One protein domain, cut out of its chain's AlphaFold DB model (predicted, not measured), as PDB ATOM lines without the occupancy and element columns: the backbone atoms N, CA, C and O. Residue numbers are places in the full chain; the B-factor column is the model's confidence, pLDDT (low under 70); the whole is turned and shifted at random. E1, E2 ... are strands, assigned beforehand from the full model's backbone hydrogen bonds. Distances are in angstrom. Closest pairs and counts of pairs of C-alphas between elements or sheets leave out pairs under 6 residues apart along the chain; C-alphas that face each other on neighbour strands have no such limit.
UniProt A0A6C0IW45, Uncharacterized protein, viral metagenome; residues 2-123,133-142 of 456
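This is residues 2 to 123 and 133 to 142 of the 456 residues of an uncharacterized protein of viral metagenome (UniProt A0A6C0IW45). Little of this domain is regular: a strongly twisted wall of four strands, E2, E3, E1 and E5 in that order, all antiparallel, stands beside a body of loops holding short E4, and the tip of a long loop, residues 89 to 95, sticks out. The printed 132 residues have no named helix and five named strands, E1 to E5 along the chain, with 36 residues: all strand. The whole is compact, radius of gyration of the C-alphas 15.7 A, spanning 52 by 34 by 28 A.

E1, residues 2 to 11, is antiparallel to E3, residues 39 to 47, at 158 degrees; N 3 and O 46 are 2.9 A apart, within hydrogen-bond range. E2, residues 28 to 36, forms a hairpin with E3, with N 34 and O 41 at 2.9 A. E4, residues 57 to 59, pairs with no named strand. E5, residues 68 to 72, is antiparallel to E1, with N 10 and O 69 at 2.8 A.

E1 runs 27.8 A from C-alpha 2 at (-23.532, 7.189, 8.696). E2 measures 22.7 A, E3 25.6 A, E4 6.4 A; E5, 12.3 A, ends at C-alpha 72, (-26.351, 22.312, 20.498).

The farthest C-alphas, Gln 36 and Gly 91, are 51.8 A apart. Residues 124 to 132 are cut out, a 22.5 A gap between C-alphas 123 and 133. The link E1 to E2 is long. The model's pLDDT is under 70 for 37 residues, among them 82 to 101.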
ATOM      1  N   SER A   2     -23.196   7.450   7.282       81.31
ATOM      2  CA  SER A   2     -23.532   7.189   8.696       81.31
ATOM      3  C   SER A   2     -22.913   8.265   9.580       81.31
ATOM      4  O   SER A   2     -21.720   8.541   9.458       81.31
ATOM      5  N   ILE A   3     -23.734   8.897  10.414       86.94
ATOM      6  CA  ILE A   3     -23.368  10.044  11.248       86.94
ATOM      7  C   ILE A   3     -23.705   9.706  12.692       86.94
ATOM      8  O   ILE A   3     -24.755   9.131  12.976       86.94
ATOM      9  N   GLN A   4     -22.815  10.072  13.605       90.06
ATOM     10  CA  GLN A   4     -23.042   9.960  15.038       90.06
ATOM     11  C   GLN A   4     -22.747  11.299  15.688       90.06
ATOM     12  O   GLN A   4     -21.809  11.989  15.288       90.06
ATOM     13  N   GLY A   5     -23.536  11.662  16.692       92.38
ATOM     14  CA  GLY A   5     -23.397  12.961  17.328       92.38
ATOM     15  C   GLY A   5     -24.183  13.093  18.618       92.38
ATOM     16  O   GLY A   5     -24.794  12.144  19.121       92.38
ATOM     17  N   ILE A   6     -24.123  14.305  19.165       92.75
ATOM     18  CA  ILE A   6     -24.804  14.687  20.396       92.75
ATOM     19  C   ILE A   6     -25.618  15.949  20.126       92.75
ATOM     20  O   ILE A   6     -25.054  17.012  19.873       92.75
ATOM     21  N   PHE A   7     -26.936  15.815  20.232       93.06
ATOM     22  CA  PHE A   7     -27.890  16.916  20.199       93.06
ATOM     23  C   PHE A   7     -28.272  17.293  21.631       93.06
ATOM     24  O   PHE A   7     -28.573  16.413  22.441       93.06
ATOM     25  N   ILE A   8     -28.255  18.582  21.966       93.38
ATOM     26  CA  ILE A   8     -28.544  19.046  23.326       93.38
ATOM     27  C   ILE A   8     -29.625  20.116  23.277       93.38
ATOM     28  O   ILE A   8     -29.542  21.099  22.534       93.38
ATOM     29  N   PHE A   9     -30.625  19.952  24.133       91.19
ATOM     30  CA  PHE A   9     -31.633  20.967  24.393       91.19
ATOM     31  C   PHE A   9     -31.930  21.052  25.888       91.19
ATOM     32  O   PHE A   9     -31.733  20.101  26.641       91.19
ATOM     33  N   GLU A  10     -32.413  22.199  26.336       90.94
ATOM     34  CA  GLU A  10     -32.942  22.385  27.680       90.94
ATOM     35  C   GLU A  10     -34.462  22.312  27.641       90.94
ATOM     36  O   GLU A  10     -35.093  22.905  26.764       90.94
ATOM     37  N   ILE A  11     -35.051  21.582  28.591       86.12
ATOM     38  CA  ILE A  11     -36.497  21.472  28.741       86.12
ATOM     39  C   ILE A  11     -36.945  21.553  30.204       86.12
ATOM     40  O   ILE A  11     -36.679  20.673  31.029       86.12
ATOM     41  N   SER A  12     -37.667  22.621  30.545       82.06
ATOM     42  CA  SER A  12     -38.269  22.768  31.874       82.06
ATOM     43  C   SER A  12     -39.568  21.954  31.986       82.06
ATOM     44  O   SER A  12     -40.386  21.897  31.067       82.06
ATOM     45  N   GLY A  13     -39.760  21.276  33.123       73.31
ATOM     46  CA  GLY A  13     -40.970  20.480  33.382       73.31
ATOM     47  C   GLY A  13     -41.099  19.183  32.570       73.31
ATOM     48  O   GLY A  13     -42.175  18.595  32.555       73.31
ATOM     49  N   TRP A  14     -40.031  18.721  31.907       75.56
ATOM     50  CA  TRP A  14     -40.050  17.469  31.143       75.56
ATOM     51  C   TRP A  14     -40.268  16.238  32.029       75.56
ATOM     52  O   TRP A  14     -39.514  16.029  32.986       75.56
ATOM     53  N   ASP A  15     -41.249  15.412  31.656       71.31
ATOM     54  CA  ASP A  15     -41.685  14.190  32.345       71.31
ATOM     55  C   ASP A  15     -40.735  12.990  32.174       71.31
ATOM     56  O   ASP A  15     -40.963  11.930  32.758       71.31
ATOM     57  N   GLY A  16     -39.669  13.155  31.381       68.31
ATOM     58  CA  GLY A  16     -38.688  12.111  31.093       68.31
ATOM     59  C   GLY A  16     -39.154  11.078  30.064       68.31
ATOM     60  O   GLY A  16     -38.460  10.083  29.877       68.31
ATOM     61  N   LYS A  17     -40.316  11.274  29.421       70.38
ATOM     62  CA  LYS A  17     -40.908  10.294  28.495       70.38
ATOM     63  C   LYS A  17     -41.003  10.803  27.063       70.38
ATOM     64  O   LYS A  17     -40.653  10.067  26.148       70.38
ATOM     65  N   THR A  18     -41.461  12.036  26.856       73.19
ATOM     66  CA  THR A  18     -41.732  12.548  25.496       73.19
ATOM     67  C   THR A  18     -40.642  13.515  25.056       73.19
ATOM     68  O   THR A  18     -40.516  14.575  25.649       73.19
ATOM     69  N   LEU A  19     -39.835  13.205  24.046       76.19
ATOM     70  CA  LEU A  19     -38.875  14.185  23.518       76.19
ATOM     71  C   LEU A  19     -39.594  15.173  22.574       76.19
ATOM     72  O   LEU A  19     -40.543  14.771  21.902       76.19
ATOM     73  N   PRO A  20     -39.152  16.441  22.463       74.31
ATOM     74  CA  PRO A  20     -39.706  17.423  21.521       74.31
ATOM     75  C   PRO A  20     -39.245  17.176  20.068       74.31
ATOM     76  O   PRO A  20     -39.039  18.117  19.301       74.31
ATOM     77  N   ILE A  21     -39.021  15.911  19.707       77.12
ATOM     78  CA  ILE A  21     -38.466  15.472  18.427       77.12
ATOM     79  C   ILE A  21     -39.229  14.237  17.937       77.12
ATOM     80  O   ILE A  21     -39.630  13.393  18.741       77.12
ATOM     81  N   ILE A  22     -39.415  14.115  16.625       71.56
ATOM     82  CA  ILE A  22     -40.073  12.976  15.979       71.56
ATOM     83  C   ILE A  22     -39.094  12.324  15.001       71.56
ATOM     84  O   ILE A  22     -38.591  12.977  14.088       71.56
ATOM     85  N   ASN A  23     -38.876  11.021  15.181       72.44
ATOM     86  CA  ASN A  23     -38.172  10.143  14.246       72.44
ATOM     87  C   ASN A  23     -39.204   9.421  13.369       72.44
ATOM     88  O   ASN A  23     -39.551   8.275  13.646       72.44
ATOM     89  N   SER A  24     -39.761  10.128  12.386       59.06
ATOM     90  CA  SER A  24     -40.960   9.700  11.651       59.06
ATOM     91  C   SER A  24     -40.803   8.351  10.933       59.06
ATOM     92  O   SER A  24     -41.784   7.622  10.818       59.06
ATOM     93  N   ASP A  25     -39.572   7.988  10.559       61.72
ATOM     94  CA  ASP A  25     -39.272   6.836   9.698       61.72
ATOM     95  C   ASP A  25     -38.295   5.810  10.306       61.72
ATOM     96  O   ASP A  25     -37.834   4.897   9.628       61.72
ATOM     97  N   ASN A  26     -37.960   5.922  11.597       60.69
ATOM     98  CA  ASN A  26     -36.939   5.087  12.258       60.69
ATOM     99  C   ASN A  26     -35.520   5.176  11.642       60.69
ATOM    100  O   ASN A  26     -34.681   4.309  11.895       60.69
ATOM    101  N   ASN A  27     -35.210   6.236  10.887       67.88
ATOM    102  CA  ASN A  27     -33.899   6.436  10.243       67.88
ATOM    103  C   ASN A  27     -32.789   6.818  11.240       67.88
ATOM    104  O   ASN A  27     -31.598   6.623  10.979       67.88
ATOM    105  N   PHE A  28     -33.165   7.302  12.429       73.56
ATOM    106  CA  PHE A  28     -32.261   7.300  13.574       73.56
ATOM    107  C   PHE A  28     -32.294   5.931  14.257       73.56
ATOM    108  O   PHE A  28     -33.295   5.545  14.859       73.56
ATOM    109  N   THR A  29     -31.172   5.214  14.185       65.81
ATOM    110  CA  THR A  29     -30.991   3.866  14.758       65.81
ATOM    111  C   THR A  29     -30.628   3.893  16.244       65.81
ATOM    112  O   THR A  29     -30.646   2.861  16.912       65.81
ATOM    113  N   LYS A  30     -30.323   5.084  16.775       70.81
ATOM    114  CA  LYS A  30     -30.126   5.372  18.199       70.81
ATOM    115  C   LYS A  30     -30.624   6.791  18.484       70.81
ATOM    116  O   LYS A  30     -30.250   7.702  17.751       70.81
ATOM    117  N   LEU A  31     -31.452   6.960  19.515       77.88
ATOM    118  CA  LEU A  31     -31.923   8.247  20.060       77.88
ATOM    119  C   LEU A  31     -31.977   8.137  21.588       77.88
ATOM    120  O   LEU A  31     -33.028   8.273  22.217       77.88
ATOM    121  N   ASP A  32     -30.832   7.822  22.184       83.12
ATOM    122  CA  ASP A  32     -30.746   7.633  23.628       83.12
ATOM    123  C   ASP A  32     -30.651   8.995  24.303       83.12
ATOM    124  O   ASP A  32     -29.748   9.782  24.012       83.12
ATOM    125  N   SER A  33     -31.584   9.268  25.215       85.88
ATOM    126  CA  SER A  33     -31.628  10.529  25.950       85.88
ATOM    127  C   SER A  33     -31.231  10.353  27.412       85.88
ATOM    128  O   SER A  33     -31.590   9.372  28.064       85.88
ATOM    129  N   SER A  34     -30.497  11.325  27.944       87.81
ATOM    130  CA  SER A  34     -30.200  11.453  29.369       87.81
ATOM    131  C   SER A  34     -30.508  12.872  29.845       87.81
ATOM    132  O   SER A  34     -30.479  13.821  29.060       87.81
ATOM    133  N   LYS A  35     -30.843  13.023  31.132       86.75
ATOM    134  CA  LYS A  35     -31.227  14.307  31.737       86.75
ATOM    135  C   LYS A  35     -30.307  14.660  32.898       86.75
ATOM    136  O   LYS A  35     -30.143  13.850  33.808       86.75
ATOM    137  N   GLN A  36     -29.811  15.895  32.925       88.19
ATOM    138  CA  GLN A  36     -29.150  16.487  34.088       88.19
ATOM    139  C   GLN A  36     -29.729  17.884  34.345       88.19
ATOM    140  O   GLN A  36     -29.536  18.816  33.567       88.19
ATOM    141  N   GLY A  37     -30.481  18.045  35.438       87.50
ATOM    142  CA  GLY A  37     -31.246  19.275  35.666       87.50
ATOM    143  C   GLY A  37     -32.292  19.480  34.563       87.50
ATOM    144  O   GLY A  37     -33.104  18.589  34.331       87.50
ATOM    145  N   ASN A  38     -32.269  20.629  33.881       87.94
ATOM    146  CA  ASN A  38     -33.127  20.896  32.717       87.94
ATOM    147  C   ASN A  38     -32.490  20.477  31.385       87.94
ATOM    148  O   ASN A  38     -33.185  20.459  30.376       87.94
ATOM    149  N   GLN A  39     -31.199  20.149  31.365       91.94
ATOM    150  CA  GLN A  39     -30.505  19.777  30.140       91.94
ATOM    151  C   GLN A  39     -30.823  18.329  29.771       91.94
ATOM    152  O   GLN A  39     -30.738  17.428  30.611       91.94
ATOM    153  N   VAL A  40     -31.168  18.114  28.506       90.44
ATOM    154  CA  VAL A  40     -31.370  16.806  27.889       90.44
ATOM    155  C   VAL A  40     -30.328  16.626  26.802       90.44
ATOM    156  O   VAL A  40     -30.214  17.437  25.885       90.44
ATOM    157  N   THR A  41     -29.560  15.551  26.923       92.31
ATOM    158  CA  THR A  41     -28.551  15.146  25.949       92.31
ATOM    159  C   THR A  41     -29.091  13.960  25.172       92.31
ATOM    160  O   THR A  41     -29.416  12.941  25.775       92.31
ATOM    161  N   VAL A  42     -29.177  14.080  23.851       90.44
ATOM    162  CA  VAL A  42     -29.585  13.007  22.942       90.44
ATOM    163  C   VAL A  42     -28.364  12.540  22.164       90.44
ATOM    164  O   VAL A  42     -27.815  13.276  21.344       90.44
ATOM    165  N   GLN A  43     -27.935  11.307  22.416       91.12
ATOM    166  CA  GLN A  43     -26.955  10.626  21.578       91.12
ATOM    167  C   GLN A  43     -27.670  10.001  20.392       91.12
ATOM    168  O   GLN A  43     -28.620   9.231  20.580       91.12
ATOM    169  N   PHE A  44     -27.190  10.291  19.186       90.38
ATOM    170  CA  PHE A  44     -27.825   9.794  17.980       90.38
ATOM    171  C   PHE A  44     -26.862   9.078  17.039       90.38
ATOM    172  O   PHE A  44     -25.679   9.411  16.957       90.38
ATOM    173  N   SER A  45     -27.418   8.112  16.311       89.56
ATOM    174  CA  SER A  45     -26.808   7.486  15.140       89.56
ATOM    175  C   SER A  45     -27.807   7.564  13.995       89.56
ATOM    176  O   SER A  45     -28.942   7.103  14.130       89.56
ATOM    177  N   PHE A  46     -27.389   8.137  12.876       88.44
ATOM    178  CA  PHE A  46     -28.211   8.348  11.692       88.44
ATOM    179  C   PHE A  46     -27.575   7.677  10.478       88.44
ATOM    180  O   PHE A  46     -26.354   7.724  10.304       88.44
ATOM    181  N   THR A  47     -28.410   7.084   9.631       86.69
ATOM    182  CA  THR A  47     -28.016   6.600   8.309       86.69
ATOM    183  C   THR A  47     -28.923   7.249   7.279       86.69
ATOM    184  O   THR A  47     -30.134   7.083   7.345       86.69
ATOM    185  N   ASP A  48     -28.324   7.970   6.333       85.69
ATOM    186  CA  ASP A  48     -29.053   8.529   5.193       85.69
ATOM    187  C   ASP A  48     -29.455   7.403   4.235       85.69
ATOM    188  O   ASP A  48     -28.578   6.793   3.606       85.69
ATOM    189  N   ASN A  49     -30.758   7.135   4.147       81.81
ATOM    190  CA  ASN A  49     -31.348   6.115   3.288       81.81
ATOM    191  C   ASN A  49     -31.766   6.680   1.917       81.81
ATOM    192  O   ASN A  49     -32.190   5.923   1.043       81.81
ATOM    193  N   GLY A  50     -31.630   7.995   1.715       80.06
ATOM    194  CA  GLY A  50     -32.071   8.699   0.515       80.06
ATOM    195  C   GLY A  50     -33.592   8.837   0.409       80.06
ATOM    196  O   GLY A  50     -34.092   9.102  -0.685       80.06
ATOM    197  N   THR A  51     -34.337   8.638   1.501       77.81
ATOM    198  CA  THR A  51     -35.798   8.777   1.514       77.81
ATOM    199  C   THR A  51     -36.205  10.197   1.885       77.81
ATOM    200  O   THR A  51     -35.424  10.993   2.406       77.81
ATOM    201  N   THR A  52     -37.453  10.539   1.585       69.44
ATOM    202  CA  THR A  52     -37.997  11.893   1.732       69.44
ATOM    203  C   THR A  52     -38.359  12.266   3.174       69.44
ATOM    204  O   THR A  52     -38.611  13.435   3.457       69.44
ATOM    205  N   ASP A  53     -38.345  11.298   4.087       69.19
ATOM    206  CA  ASP A  53     -38.630  11.472   5.516       69.19
ATOM    207  C   ASP A  53     -37.372  11.233   6.386       69.19
ATOM    208  O   ASP A  53     -37.428  11.276   7.616       69.19
ATOM    209  N   ASP A  54     -36.201  11.049   5.758       75.00
ATOM    210  CA  ASP A  54     -34.893  11.049   6.422       75.00
ATOM    211  C   ASP A  54     -34.643  12.362   7.167       75.00
ATOM    212  O   ASP A  54     -34.720  13.435   6.569       75.00
ATOM    213  N   GLY A  55     -34.284  12.254   8.450       81.19
ATOM    214  CA  GLY A  55     -33.904  13.362   9.326       81.19
ATOM    215  C   GLY A  55     -34.945  13.671  10.405       81.19
ATOM    216  O   GLY A  55     -35.952  12.979  10.556       81.19
ATOM    217  N   LEU A  56     -34.644  14.663  11.244       81.56
ATOM    218  CA  LEU A  56     -35.415  14.950  12.449       81.56
ATOM    219  C   LEU A  56     -36.446  16.055  12.218       81.56
ATOM    220  O   LEU A  56     -36.131  17.097  11.641       81.56
ATOM    221  N   ASN A  57     -37.654  15.847  12.742       80.38
ATOM    222  CA  ASN A  57     -38.662  16.894  12.887       80.38
ATOM    223  C   ASN A  57     -38.785  17.309  14.356       80.38
ATOM    224  O   ASN A  57     -38.700  16.479  15.261       80.38
ATOM    225  N   PHE A  58     -39.044  18.587  14.590       77.50
ATOM    226  CA  PHE A  58     -39.336  19.164  15.892       77.50
ATOM    227  C   PHE A  58     -40.840  19.342  16.039       77.50
ATOM    228  O   PHE A  58     -41.492  20.028  15.253       77.50
ATOM    229  N   TYR A  59     -41.394  18.722  17.077       69.75
ATOM    230  CA  TYR A  59     -42.815  18.810  17.373       69.75
ATOM    231  C   TYR A  59     -43.028  19.018  18.858       69.75
ATOM    232  O   TYR A  59     -42.611  18.210  19.689       69.75
ATOM    233  N   GLN A  60     -43.707  20.110  19.192       63.44
ATOM    234  CA  GLN A  60     -43.977  20.483  20.570       63.44
ATOM    235  C   GLN A  60     -45.462  20.274  20.905       63.44
ATOM    236  O   GLN A  60     -46.185  21.229  21.171       63.44
ATOM    237  N   THR A  61     -45.938  19.023  20.944       54.62
ATOM    238  CA  THR A  61     -47.194  18.716  21.660       54.62
ATOM    239  C   THR A  61     -46.929  18.297  23.088       54.62
ATOM    240  O   THR A  61     -46.126  17.403  23.331       54.62
ATOM    241  N   GLY A  62     -47.663  18.893  24.028       51.59
ATOM    242  CA  GLY A  62     -47.613  18.519  25.445       51.59
ATOM    243  C   GLY A  62     -46.660  19.353  26.307       51.59
ATOM    244  O   GLY A  62     -46.584  19.112  27.507       51.59
ATOM    245  N   PHE A  63     -45.989  20.364  25.742       58.25
ATOM    246  CA  PHE A  63     -45.134  21.300  26.485       58.25
ATOM    247  C   PHE A  63     -45.720  22.712  26.472       58.25
ATOM    248  O   PHE A  63     -46.244  23.153  25.452       58.25
ATOM    249  N   SER A  64     -45.616  23.442  27.588       57.88
ATOM    250  CA  SER A  64     -46.044  24.843  27.643       57.88
ATOM    251  C   SER A  64     -45.093  25.768  26.866       57.88
ATOM    252  O   SER A  64     -43.938  25.437  26.588       57.88
ATOM    253  N   ASN A  65     -45.620  26.946  26.530       54.38
ATOM    254  CA  ASN A  65     -45.173  27.897  25.505       54.38
ATOM    255  C   ASN A  65     -43.730  28.451  25.573       54.38
ATOM    256  O   ASN A  65     -43.455  29.370  24.817       54.38
ATOM    257  N   LYS A  66     -42.830  27.995  26.460       60.09
ATOM    258  CA  LYS A  66     -41.444  28.518  26.568       60.09
ATOM    259  C   LYS A  66     -40.413  27.517  27.102       60.09
ATOM    260  O   LYS A  66     -39.353  27.925  27.574       60.09
ATOM    261  N   ASN A  67     -40.717  26.223  27.096       75.12
ATOM    262  CA  ASN A  67     -39.900  25.289  27.867       75.12
ATOM    263  C   ASN A  67     -38.700  24.733  27.104       75.12
ATOM    264  O   ASN A  67     -37.799  24.260  27.775       75.12
ATOM    265  N   VAL A  68     -38.666  24.787  25.766       86.25
ATOM    266  CA  VAL A  68     -37.619  24.135  24.957       86.25
ATOM    267  C   VAL A  68     -36.605  25.153  24.433       86.25
ATOM    268  O   VAL A  68     -36.974  26.104  23.744       86.25
ATOM    269  N   THR A  69     -35.323  24.933  24.724       91.00
ATOM    270  CA  THR A  69     -34.205  25.716  24.174       91.00
ATOM    271  C   THR A  69     -33.199  24.786  23.507       91.00
ATOM    272  O   THR A  69     -32.631  23.931  24.174       91.00
ATOM    273  N   ILE A  70     -32.953  24.945  22.208       92.44
ATOM    274  CA  ILE A  70     -31.918  24.193  21.486       92.44
ATOM    275  C   ILE A  70     -30.559  24.834  21.778       92.44
ATOM    276  O   ILE A  70     -30.338  25.999  21.434       92.44
ATOM    277  N   VAL A  71     -29.666  24.074  22.420       95.31
ATOM    278  CA  VAL A  71     -28.360  24.565  22.897       95.31
ATOM    279  C   VAL A  71     -27.168  23.966  22.150       95.31
ATOM    280  O   VAL A  71     -26.088  24.540  22.228       95.31
ATOM    281  N   GLN A  72     -27.355  22.871  21.408       95.56
ATOM    282  CA  GLN A  72     -26.351  22.312  20.498       95.56
ATOM    283  C   GLN A  72     -27.022  21.418  19.449       95.56
ATOM    284  O   GLN A  72     -27.794  20.532  19.818       95.56
ATOM    285  N   TRP A  73     -26.692  21.593  18.169       94.94
ATOM    286  CA  TRP A  73     -27.149  20.707  17.094       94.94
ATOM    287  C   TRP A  73     -26.350  19.405  17.020       94.94
ATOM    288  O   TRP A  73     -26.929  18.338  16.828       94.94
ATOM    289  N   GLY A  74     -25.022  19.482  17.141       93.19
ATOM    290  CA  GLY A  74     -24.118  18.346  16.953       93.19
ATOM    291  C   GLY A  74     -24.204  17.740  15.553       93.19
ATOM    292  O   GLY A  74     -24.096  16.522  15.416       93.19
ATOM    293  N   SER A  75     -24.470  18.581  14.545       90.94
ATOM    294  CA  SER A  75     -24.708  18.188  13.148       90.94
ATOM    295  C   SER A  75     -25.846  17.174  12.976       90.94
ATOM    296  O   SER A  75     -25.817  16.351  12.061       90.94
ATOM    297  N   ILE A  76     -26.853  17.206  13.856       90.94
ATOM    298  CA  ILE A  76     -28.052  16.385  13.691       90.94
ATOM    299  C   ILE A  76     -28.768  16.749  12.375       90.94
ATOM    300  O   ILE A  76     -28.995  17.938  12.125       90.94
ATOM    301  N   PRO A  77     -29.105  15.768  11.518       90.50
ATOM    302  CA  PRO A  77     -29.797  16.043  10.263       90.50
ATOM    303  C   PRO A  77     -31.242  16.494  10.473       90.50
ATOM    304  O   PRO A  77     -31.997  15.832  11.190       90.50
ATOM    305  N   LEU A  78     -31.647  17.582   9.814       89.06
ATOM    306  CA  LEU A  78     -33.063  17.946   9.691       89.06
ATOM    307  C   LEU A  78     -33.757  17.069   8.648       89.06
ATOM    308  O   LEU A  78     -33.122  16.561   7.725       89.06
ATOM    309  N   SER A  79     -35.072  16.899   8.801       85.38
ATOM    310  CA  SER A  79     -35.870  16.114   7.859       85.38
ATOM    311  C   SER A  79     -35.851  16.699   6.442       85.38
ATOM    312  O   SER A  79     -35.901  17.917   6.271       85.38
ATOM    313  N   ARG A  80     -35.849  15.841   5.411       82.81
ATOM    314  CA  ARG A  80     -36.103  16.254   4.016       82.81
ATOM    315  C   ARG A  80     -37.546  16.700   3.761       82.81
ATOM    316  O   ARG A  80     -37.783  17.375   2.764       82.81
ATOM    317  N   ASN A  81     -38.456  16.374   4.679       70.00
ATOM    318  CA  ASN A  81     -39.854  16.787   4.739       70.00
ATOM    319  C   ASN A  81     -40.659  16.586   3.435       70.00
ATOM    320  O   ASN A  81     -40.861  17.512   2.646       70.00
ATOM    321  N   SER A  82     -41.185  15.371   3.231       53.19
ATOM    322  CA  SER A  82     -42.029  15.032   2.072       53.19
ATOM    323  C   SER A  82     -43.515  15.332   2.227       53.19
ATOM    324  O   SER A  82     -44.266  15.294   1.245       53.19
ATOM    325  N   LEU A  83     -43.988  15.459   3.464       48.94
ATOM    326  CA  LEU A  83     -45.395  15.240   3.772       48.94
ATOM    327  C   LEU A  83     -46.165  16.552   3.823       48.94
ATOM    328  O   LEU A  83     -46.567  16.944   4.907       48.94
ATOM    329  N   ILE A  84     -46.467  17.171   2.678       51.66
ATOM    330  CA  ILE A  84     -47.698  17.963   2.489       51.66
ATOM    331  C   ILE A  84     -48.111  17.941   1.001       51.66
ATOM    332  O   ILE A  84     -47.274  18.171   0.126       51.66
ATOM    333  N   PRO A  85     -49.404  17.723   0.681       43.03
ATOM    334  CA  PRO A  85     -49.927  17.915  -0.669       43.03
ATOM    335  C   PRO A  85     -49.671  19.345  -1.147       43.03
ATOM    336  O   PRO A  85     -50.026  20.294  -0.449       43.03
ATOM    337  N   LYS A  86     -49.086  19.477  -2.348       42.31
ATOM    338  CA  LYS A  86     -48.870  20.751  -3.054       42.31
ATOM    339  C   LYS A  86     -49.990  21.735  -2.739       42.31
ATOM    340  O   LYS A  86     -51.159  21.448  -3.006       42.31
ATOM    341  N   TYR A  87     -49.625  22.887  -2.192       44.78
ATOM    342  CA  TYR A  87     -50.546  23.998  -2.047       44.78
ATOM    343  C   TYR A  87     -51.011  24.393  -3.455       44.78
ATOM    344  O   TYR A  87     -50.281  25.022  -4.212       44.78
ATOM    345  N   GLN A  88     -52.205  23.953  -3.863       41.41
ATOM    346  CA  GLN A  88     -52.820  24.433  -5.098       41.41
ATOM    347  C   GLN A  88     -53.456  25.779  -4.797       41.41
ATOM    348  O   GLN A  88     -54.637  25.892  -4.466       41.41
ATOM    349  N   LEU A  89     -52.638  26.814  -4.886       45.03
ATOM    350  CA  LEU A  89     -53.040  28.189  -4.676       45.03
ATOM    351  C   LEU A  89     -53.638  28.775  -5.963       45.03
ATOM    352  O   LEU A  89     -53.160  29.762  -6.511       45.03
ATOM    353  N   GLY A  90     -54.676  28.109  -6.476       38.94
ATOM    354  CA  GLY A  90     -55.308  28.421  -7.763       38.94
ATOM    355  C   GLY A  90     -56.807  28.726  -7.703       38.94
ATOM    356  O   GLY A  90     -57.378  29.149  -8.704       38.94
ATOM    357  N   GLY A  91     -57.473  28.560  -6.557       36.75
ATOM    358  CA  GLY A  91     -58.911  28.808  -6.446       36.75
ATOM    359  C   GLY A  91     -59.372  28.934  -4.999       36.75
ATOM    360  O   GLY A  91     -58.900  28.184  -4.158       36.75
ATOM    361  N   ASP A  92     -60.258  29.906  -4.760       37.56
ATOM    362  CA  ASP A  92     -61.070  30.137  -3.552       37.56
ATOM    363  C   ASP A  92     -60.443  29.683  -2.211       37.56
ATOM    364  O   ASP A  92     -60.460  28.507  -1.846       37.56
ATOM    365  N   GLU A  93     -59.945  30.659  -1.444       44.09
ATOM    366  CA  GLU A  93     -59.236  30.539  -0.152       44.09
ATOM    367  C   GLU A  93     -60.007  29.794   0.961       44.09
ATOM    368  O   GLU A  93     -59.504  29.626   2.068       44.09
ATOM    369  N   THR A  94     -61.222  29.312   0.702       36.72
ATOM    370  CA  THR A  94     -62.108  28.721   1.709       36.72
ATOM    371  C   THR A  94     -61.942  27.212   1.933       36.72
ATOM    372  O   THR A  94     -62.623  26.671   2.806       36.72
ATOM    373  N   LYS A  95     -61.068  26.499   1.197       38.38
ATOM    374  CA  LYS A  95     -61.011  25.016   1.272       38.38
ATOM    375  C   LYS A  95     -59.662  24.342   1.537       38.38
ATOM    376  O   LYS A  95     -59.664  23.133   1.774       38.38
ATOM    377  N   ASN A  96     -58.540  25.054   1.595       45.50
ATOM    378  CA  ASN A  96     -57.252  24.409   1.872       45.50
ATOM    379  C   ASN A  96     -56.969  24.392   3.380       45.50
ATOM    380  O   ASN A  96     -56.458  25.358   3.944       45.50
ATOM    381  N   GLN A  97     -57.296  23.280   4.046       45.47
ATOM    382  CA  GLN A  97     -56.737  22.983   5.366       45.47
ATOM    383  C   GLN A  97     -55.217  22.850   5.208       45.47
ATOM    384  O   GLN A  97     -54.730  21.842   4.704       45.47
ATOM    385  N   LEU A  98     -54.474  23.887   5.597       51.75
ATOM    386  CA  LEU A  98     -53.017  23.847   5.662       51.75
ATOM    387  C   LEU A  98     -52.611  22.701   6.595       51.75
ATOM    388  O   LEU A  98     -52.848  22.742   7.802       51.75
ATOM    389  N   SER A  99     -52.056  21.631   6.029       52.25
ATOM    390  CA  SER A  99     -51.421  20.581   6.813       52.25
ATOM    391  C   SER A  99     -50.094  21.154   7.322       52.25
ATOM    392  O   SER A  99     -49.209  21.482   6.550       52.25
ATOM    393  N   TYR A 100     -49.987  21.394   8.626       57.81
ATOM    394  CA  TYR A 100     -48.873  22.126   9.245       57.81
ATOM    395  C   TYR A 100     -47.612  21.276   9.459       57.81
ATOM    396  O   TYR A 100     -47.119  21.207  10.574       57.81
ATOM    397  N   ASN A 101     -47.093  20.574   8.461       65.12
ATOM    398  CA  ASN A 101     -45.987  19.624   8.661       65.12
ATOM    399  C   ASN A 101     -44.606  20.223   8.327       65.12
ATOM    400  O   ASN A 101     -43.848  19.624   7.583       65.12
ATOM    401  N   GLY A 102     -44.275  21.411   8.836       76.69
ATOM    402  CA  GLY A 102     -42.905  21.940   8.754       76.69
ATOM    403  C   GLY A 102     -41.951  21.291   9.763       76.69
ATOM    404  O   GLY A 102     -42.407  20.732  10.764       76.69
ATOM    405  N   ILE A 103     -40.636  21.423   9.543       84.31
ATOM    406  CA  ILE A 103     -39.600  20.865  10.435       84.31
ATOM    407  C   ILE A 103     -39.758  21.356  11.882       84.31
ATOM    408  O   ILE A 103     -39.600  20.554  12.790       84.31
ATOM    409  N   PHE A 104     -40.115  22.621  12.129       83.19
ATOM    410  CA  PHE A 104     -40.403  23.166  13.467       83.19
ATOM    411  C   PHE A 104     -41.898  23.397  13.686       83.19
ATOM    412  O   PHE A 104     -42.330  24.464  14.117       83.19
ATOM    413  N   ARG A 105     -42.734  22.394  13.419       74.00
ATOM    414  CA  ARG A 105     -44.184  22.503  13.613       74.00
ATOM    415  C   ARG A 105     -44.554  22.900  15.049       74.00
ATOM    416  O   ARG A 105     -44.308  22.149  15.994       74.00
ATOM    417  N   GLN A 106     -45.252  24.036  15.191       68.69
ATOM    418  CA  GLN A 106     -45.740  24.567  16.478       68.69
ATOM    419  C   GLN A 106     -44.635  24.748  17.531       68.69
ATOM    420  O   GLN A 106     -44.917  24.806  18.730       68.69
ATOM    421  N   PHE A 107     -43.377  24.832  17.097       77.44
ATOM    422  CA  PHE A 107     -42.274  25.111  17.995       77.44
ATOM    423  C   PHE A 107     -42.493  26.483  18.642       77.44
ATOM    424  O   PHE A 107     -42.802  27.474  17.984       77.44
ATOM    425  N   ASN A 108     -42.384  26.534  19.960       75.31
ATOM    426  CA  ASN A 108     -42.525  27.751  20.748       75.31
ATOM    427  C   ASN A 108     -41.411  27.746  21.794       75.31
ATOM    428  O   ASN A 108     -41.623  27.546  22.995       75.31
ATOM    429  N   GLY A 109     -40.192  27.828  21.268       82.44
ATOM    430  CA  GLY A 109     -38.941  27.713  21.994       82.44
ATOM    431  C   GLY A 109     -37.899  28.675  21.440       82.44
ATOM    432  O   GLY A 109     -38.221  29.609  20.706       82.44
ATOM    433  N   LYS A 110     -36.642  28.454  21.810       88.88
ATOM    434  CA  LYS A 110     -35.512  29.285  21.377       88.88
ATOM    435  C   LYS A 110     -34.403  28.410  20.818       88.88
ATOM    436  O   LYS A 110     -34.182  27.304  21.301       88.88
ATOM    437  N   ILE A 111     -33.682  28.919  19.837       91.94
ATOM    438  CA  ILE A 111     -32.422  28.367  19.353       91.94
ATOM    439  C   ILE A 111     -31.347  29.352  19.808       91.94
ATOM    440  O   ILE A 111     -31.405  30.535  19.486       91.94
ATOM    441  N   VAL A 112     -30.395  28.892  20.619       93.88
ATOM    442  CA  VAL A 112     -29.349  29.769  21.193       93.88
ATOM    443  C   VAL A 112     -27.937  29.305  20.859       93.88
ATOM    444  O   VAL A 112     -26.961  29.952  21.237       93.88
ATOM    445  N   THR A 113     -27.822  28.179  20.159       94.12
ATOM    446  CA  THR A 113     -26.536  27.615  19.761       94.12
ATOM    447  C   THR A 113     -25.885  28.367  18.600       94.12
ATOM    448  O   THR A 113     -26.550  29.057  17.821       94.12
ATOM    449  N   LYS A 114     -24.560  28.209  18.508       91.69
ATOM    450  CA  LYS A 114     -23.711  28.726  17.429       91.69
ATOM    451  C   LYS A 114     -23.373  27.690  16.361       91.69
ATOM    452  O   LYS A 114     -23.007  28.089  15.261       91.69
ATOM    453  N   ASP A 115     -23.440  26.400  16.695       95.62
ATOM    454  CA  ASP A 115     -23.302  25.346  15.691       95.62
ATOM    455  C   ASP A 115     -24.554  25.287  14.803       95.62
ATOM    456  O   ASP A 115     -25.532  26.003  15.036       95.62
ATOM    457  N   THR A 116     -24.516  24.463  13.760       95.00
ATOM    458  CA  THR A 116     -25.578  24.368  12.755       95.00
ATOM    459  C   THR A 116     -26.100  22.934  12.661       95.00
ATOM    460  O   THR A 116     -25.362  21.979  12.942       95.00
ATOM    461  N   PRO A 117     -27.385  22.745  12.317       94.50
ATOM    462  CA  PRO A 117     -27.880  21.422  11.984       94.50
ATOM    463  C   PRO A 117     -27.283  20.970  10.650       94.50
ATOM    464  O   PRO A 117     -26.792  21.780   9.863       94.50
ATOM    465  N   MET A 118     -27.362  19.673  10.366       93.75
ATOM    466  CA  MET A 118     -27.039  19.180   9.033       93.75
ATOM    467  C   MET A 118     -28.271  19.289   8.134       93.75
ATOM    468  O   MET A 118     -29.336  18.759   8.454       93.75
ATOM    469  N   ILE A 119     -28.116  19.950   6.992       92.56
ATOM    470  CA  ILE A 119     -29.110  19.949   5.922       92.56
ATOM    471  C   ILE A 119     -28.714  18.876   4.912       92.56
ATOM    472  O   ILE A 119     -27.560  18.791   4.492       92.56
ATOM    473  N   LEU A 120     -29.661  18.008   4.565       90.12
ATOM    474  CA  LEU A 120     -29.438  16.938   3.602       90.12
ATOM    475  C   LEU A 120     -29.686  17.458   2.178       90.12
ATOM    476  O   LEU A 120     -30.415  18.423   1.960       90.12
ATOM    477  N   ASN A 121     -29.128  16.773   1.180       90.00
ATOM    478  CA  ASN A 121     -29.494  17.031  -0.214       90.00
ATOM    479  C   ASN A 121     -30.993  16.816  -0.430       90.00
ATOM    480  O   ASN A 121     -31.541  15.829   0.066       90.00
ATOM    481  N   ASN A 122     -31.619  17.674  -1.235       87.69
ATOM    482  CA  ASN A 122     -33.058  17.674  -1.505       87.69
ATOM    483  C   ASN A 122     -33.929  17.916  -0.261       87.69
ATOM    484  O   ASN A 122     -35.047  17.404  -0.187       87.69
ATOM    485  N   THR A 123     -33.438  18.681   0.713       89.94
ATOM    486  CA  THR A 123     -34.250  19.102   1.855       89.94
ATOM    487  C   THR A 123     -35.276  20.147   1.422       89.94
ATOM    488  O   THR A 123     -34.948  21.145   0.782       89.94
ATOM    489  N   VAL A 133     -43.576  30.711  17.206       71.44
ATOM    490  CA  VAL A 133     -43.339  31.983  17.902       71.44
ATOM    491  C   VAL A 133     -41.910  31.978  18.434       71.44
ATOM    492  O   VAL A 133     -41.661  31.645  19.587       71.44
ATOM    493  N   ILE A 134     -40.962  32.352  17.577       76.75
ATOM    494  CA  ILE A 134     -39.575  32.634  17.962       76.75
ATOM    495  C   ILE A 134     -39.400  34.161  17.977       76.75
ATOM    496  O   ILE A 134     -39.744  34.850  17.010       76.75
ATOM    497  N   GLU A 135     -38.897  34.722  19.084       81.94
ATOM    498  CA  GLU A 135     -38.471  36.129  19.092       81.94
ATOM    499  C   GLU A 135     -37.326  36.288  18.086       81.94
ATOM    500  O   GLU A 135     -36.462  35.428  18.023       81.94
ATOM    501  N   SER A 136     -37.263  37.385  17.325       81.75
ATOM    502  CA  SER A 136     -36.292  37.530  16.220       81.75
ATOM    503  C   SER A 136     -34.854  37.120  16.581       81.75
ATOM    504  O   SER A 136     -34.205  36.431  15.815       81.75
ATOM    505  N   LYS A 137     -34.372  37.466  17.779       84.81
ATOM    506  CA  LYS A 137     -33.014  37.159  18.271       84.81
ATOM    507  C   LYS A 137     -32.765  35.691  18.666       84.81
ATOM    508  O   LYS A 137     -31.636  35.339  18.982       84.81
ATOM    509  N   ASP A 138     -33.806  34.866  18.713       91.00
ATOM    510  CA  ASP A 138     -33.782  33.507  19.263       91.00
ATOM    511  C   ASP A 138     -33.733  32.426  18.157       91.00
ATOM    512  O   ASP A 138     -34.077  31.274  18.414       91.00
ATOM    513  N   TYR A 139     -33.330  32.764  16.926       91.81
ATOM    514  CA  TYR A 139     -33.075  31.779  15.855       91.81
ATOM    515  C   TYR A 139     -31.645  31.204  15.894       91.81
ATOM    516  O   TYR A 139     -31.286  30.375  15.059       91.81
ATOM    517  N   GLY A 140     -30.826  31.611  16.867       92.31
ATOM    518  CA  GLY A 140     -29.428  31.209  16.971       92.31
ATOM    519  C   GLY A 140     -28.630  31.668  15.756       92.31
ATOM    520  O   GLY A 140     -28.894  32.728  15.188       92.31
ATOM    521  N   ASN A 141     -27.665  30.857  15.339       93.38
ATOM    522  CA  ASN A 141     -26.814  31.159  14.195       93.38
ATOM    523  C   ASN A 141     -27.419  30.702  12.854       93.38
ATOM    524  O   ASN A 141     -26.781  29.997  12.076       93.38
ATOM    525  N   ILE A 142     -28.688  31.052  12.606       95.25
ATOM    526  CA  ILE A 142     -29.424  30.587  11.419       95.25
ATOM    527  C   ILE A 142     -28.784  31.047  10.098       95.25
ATOM    528  O   ILE A 142     -28.882  30.357   9.089       95.25
TER     529      ILE A 142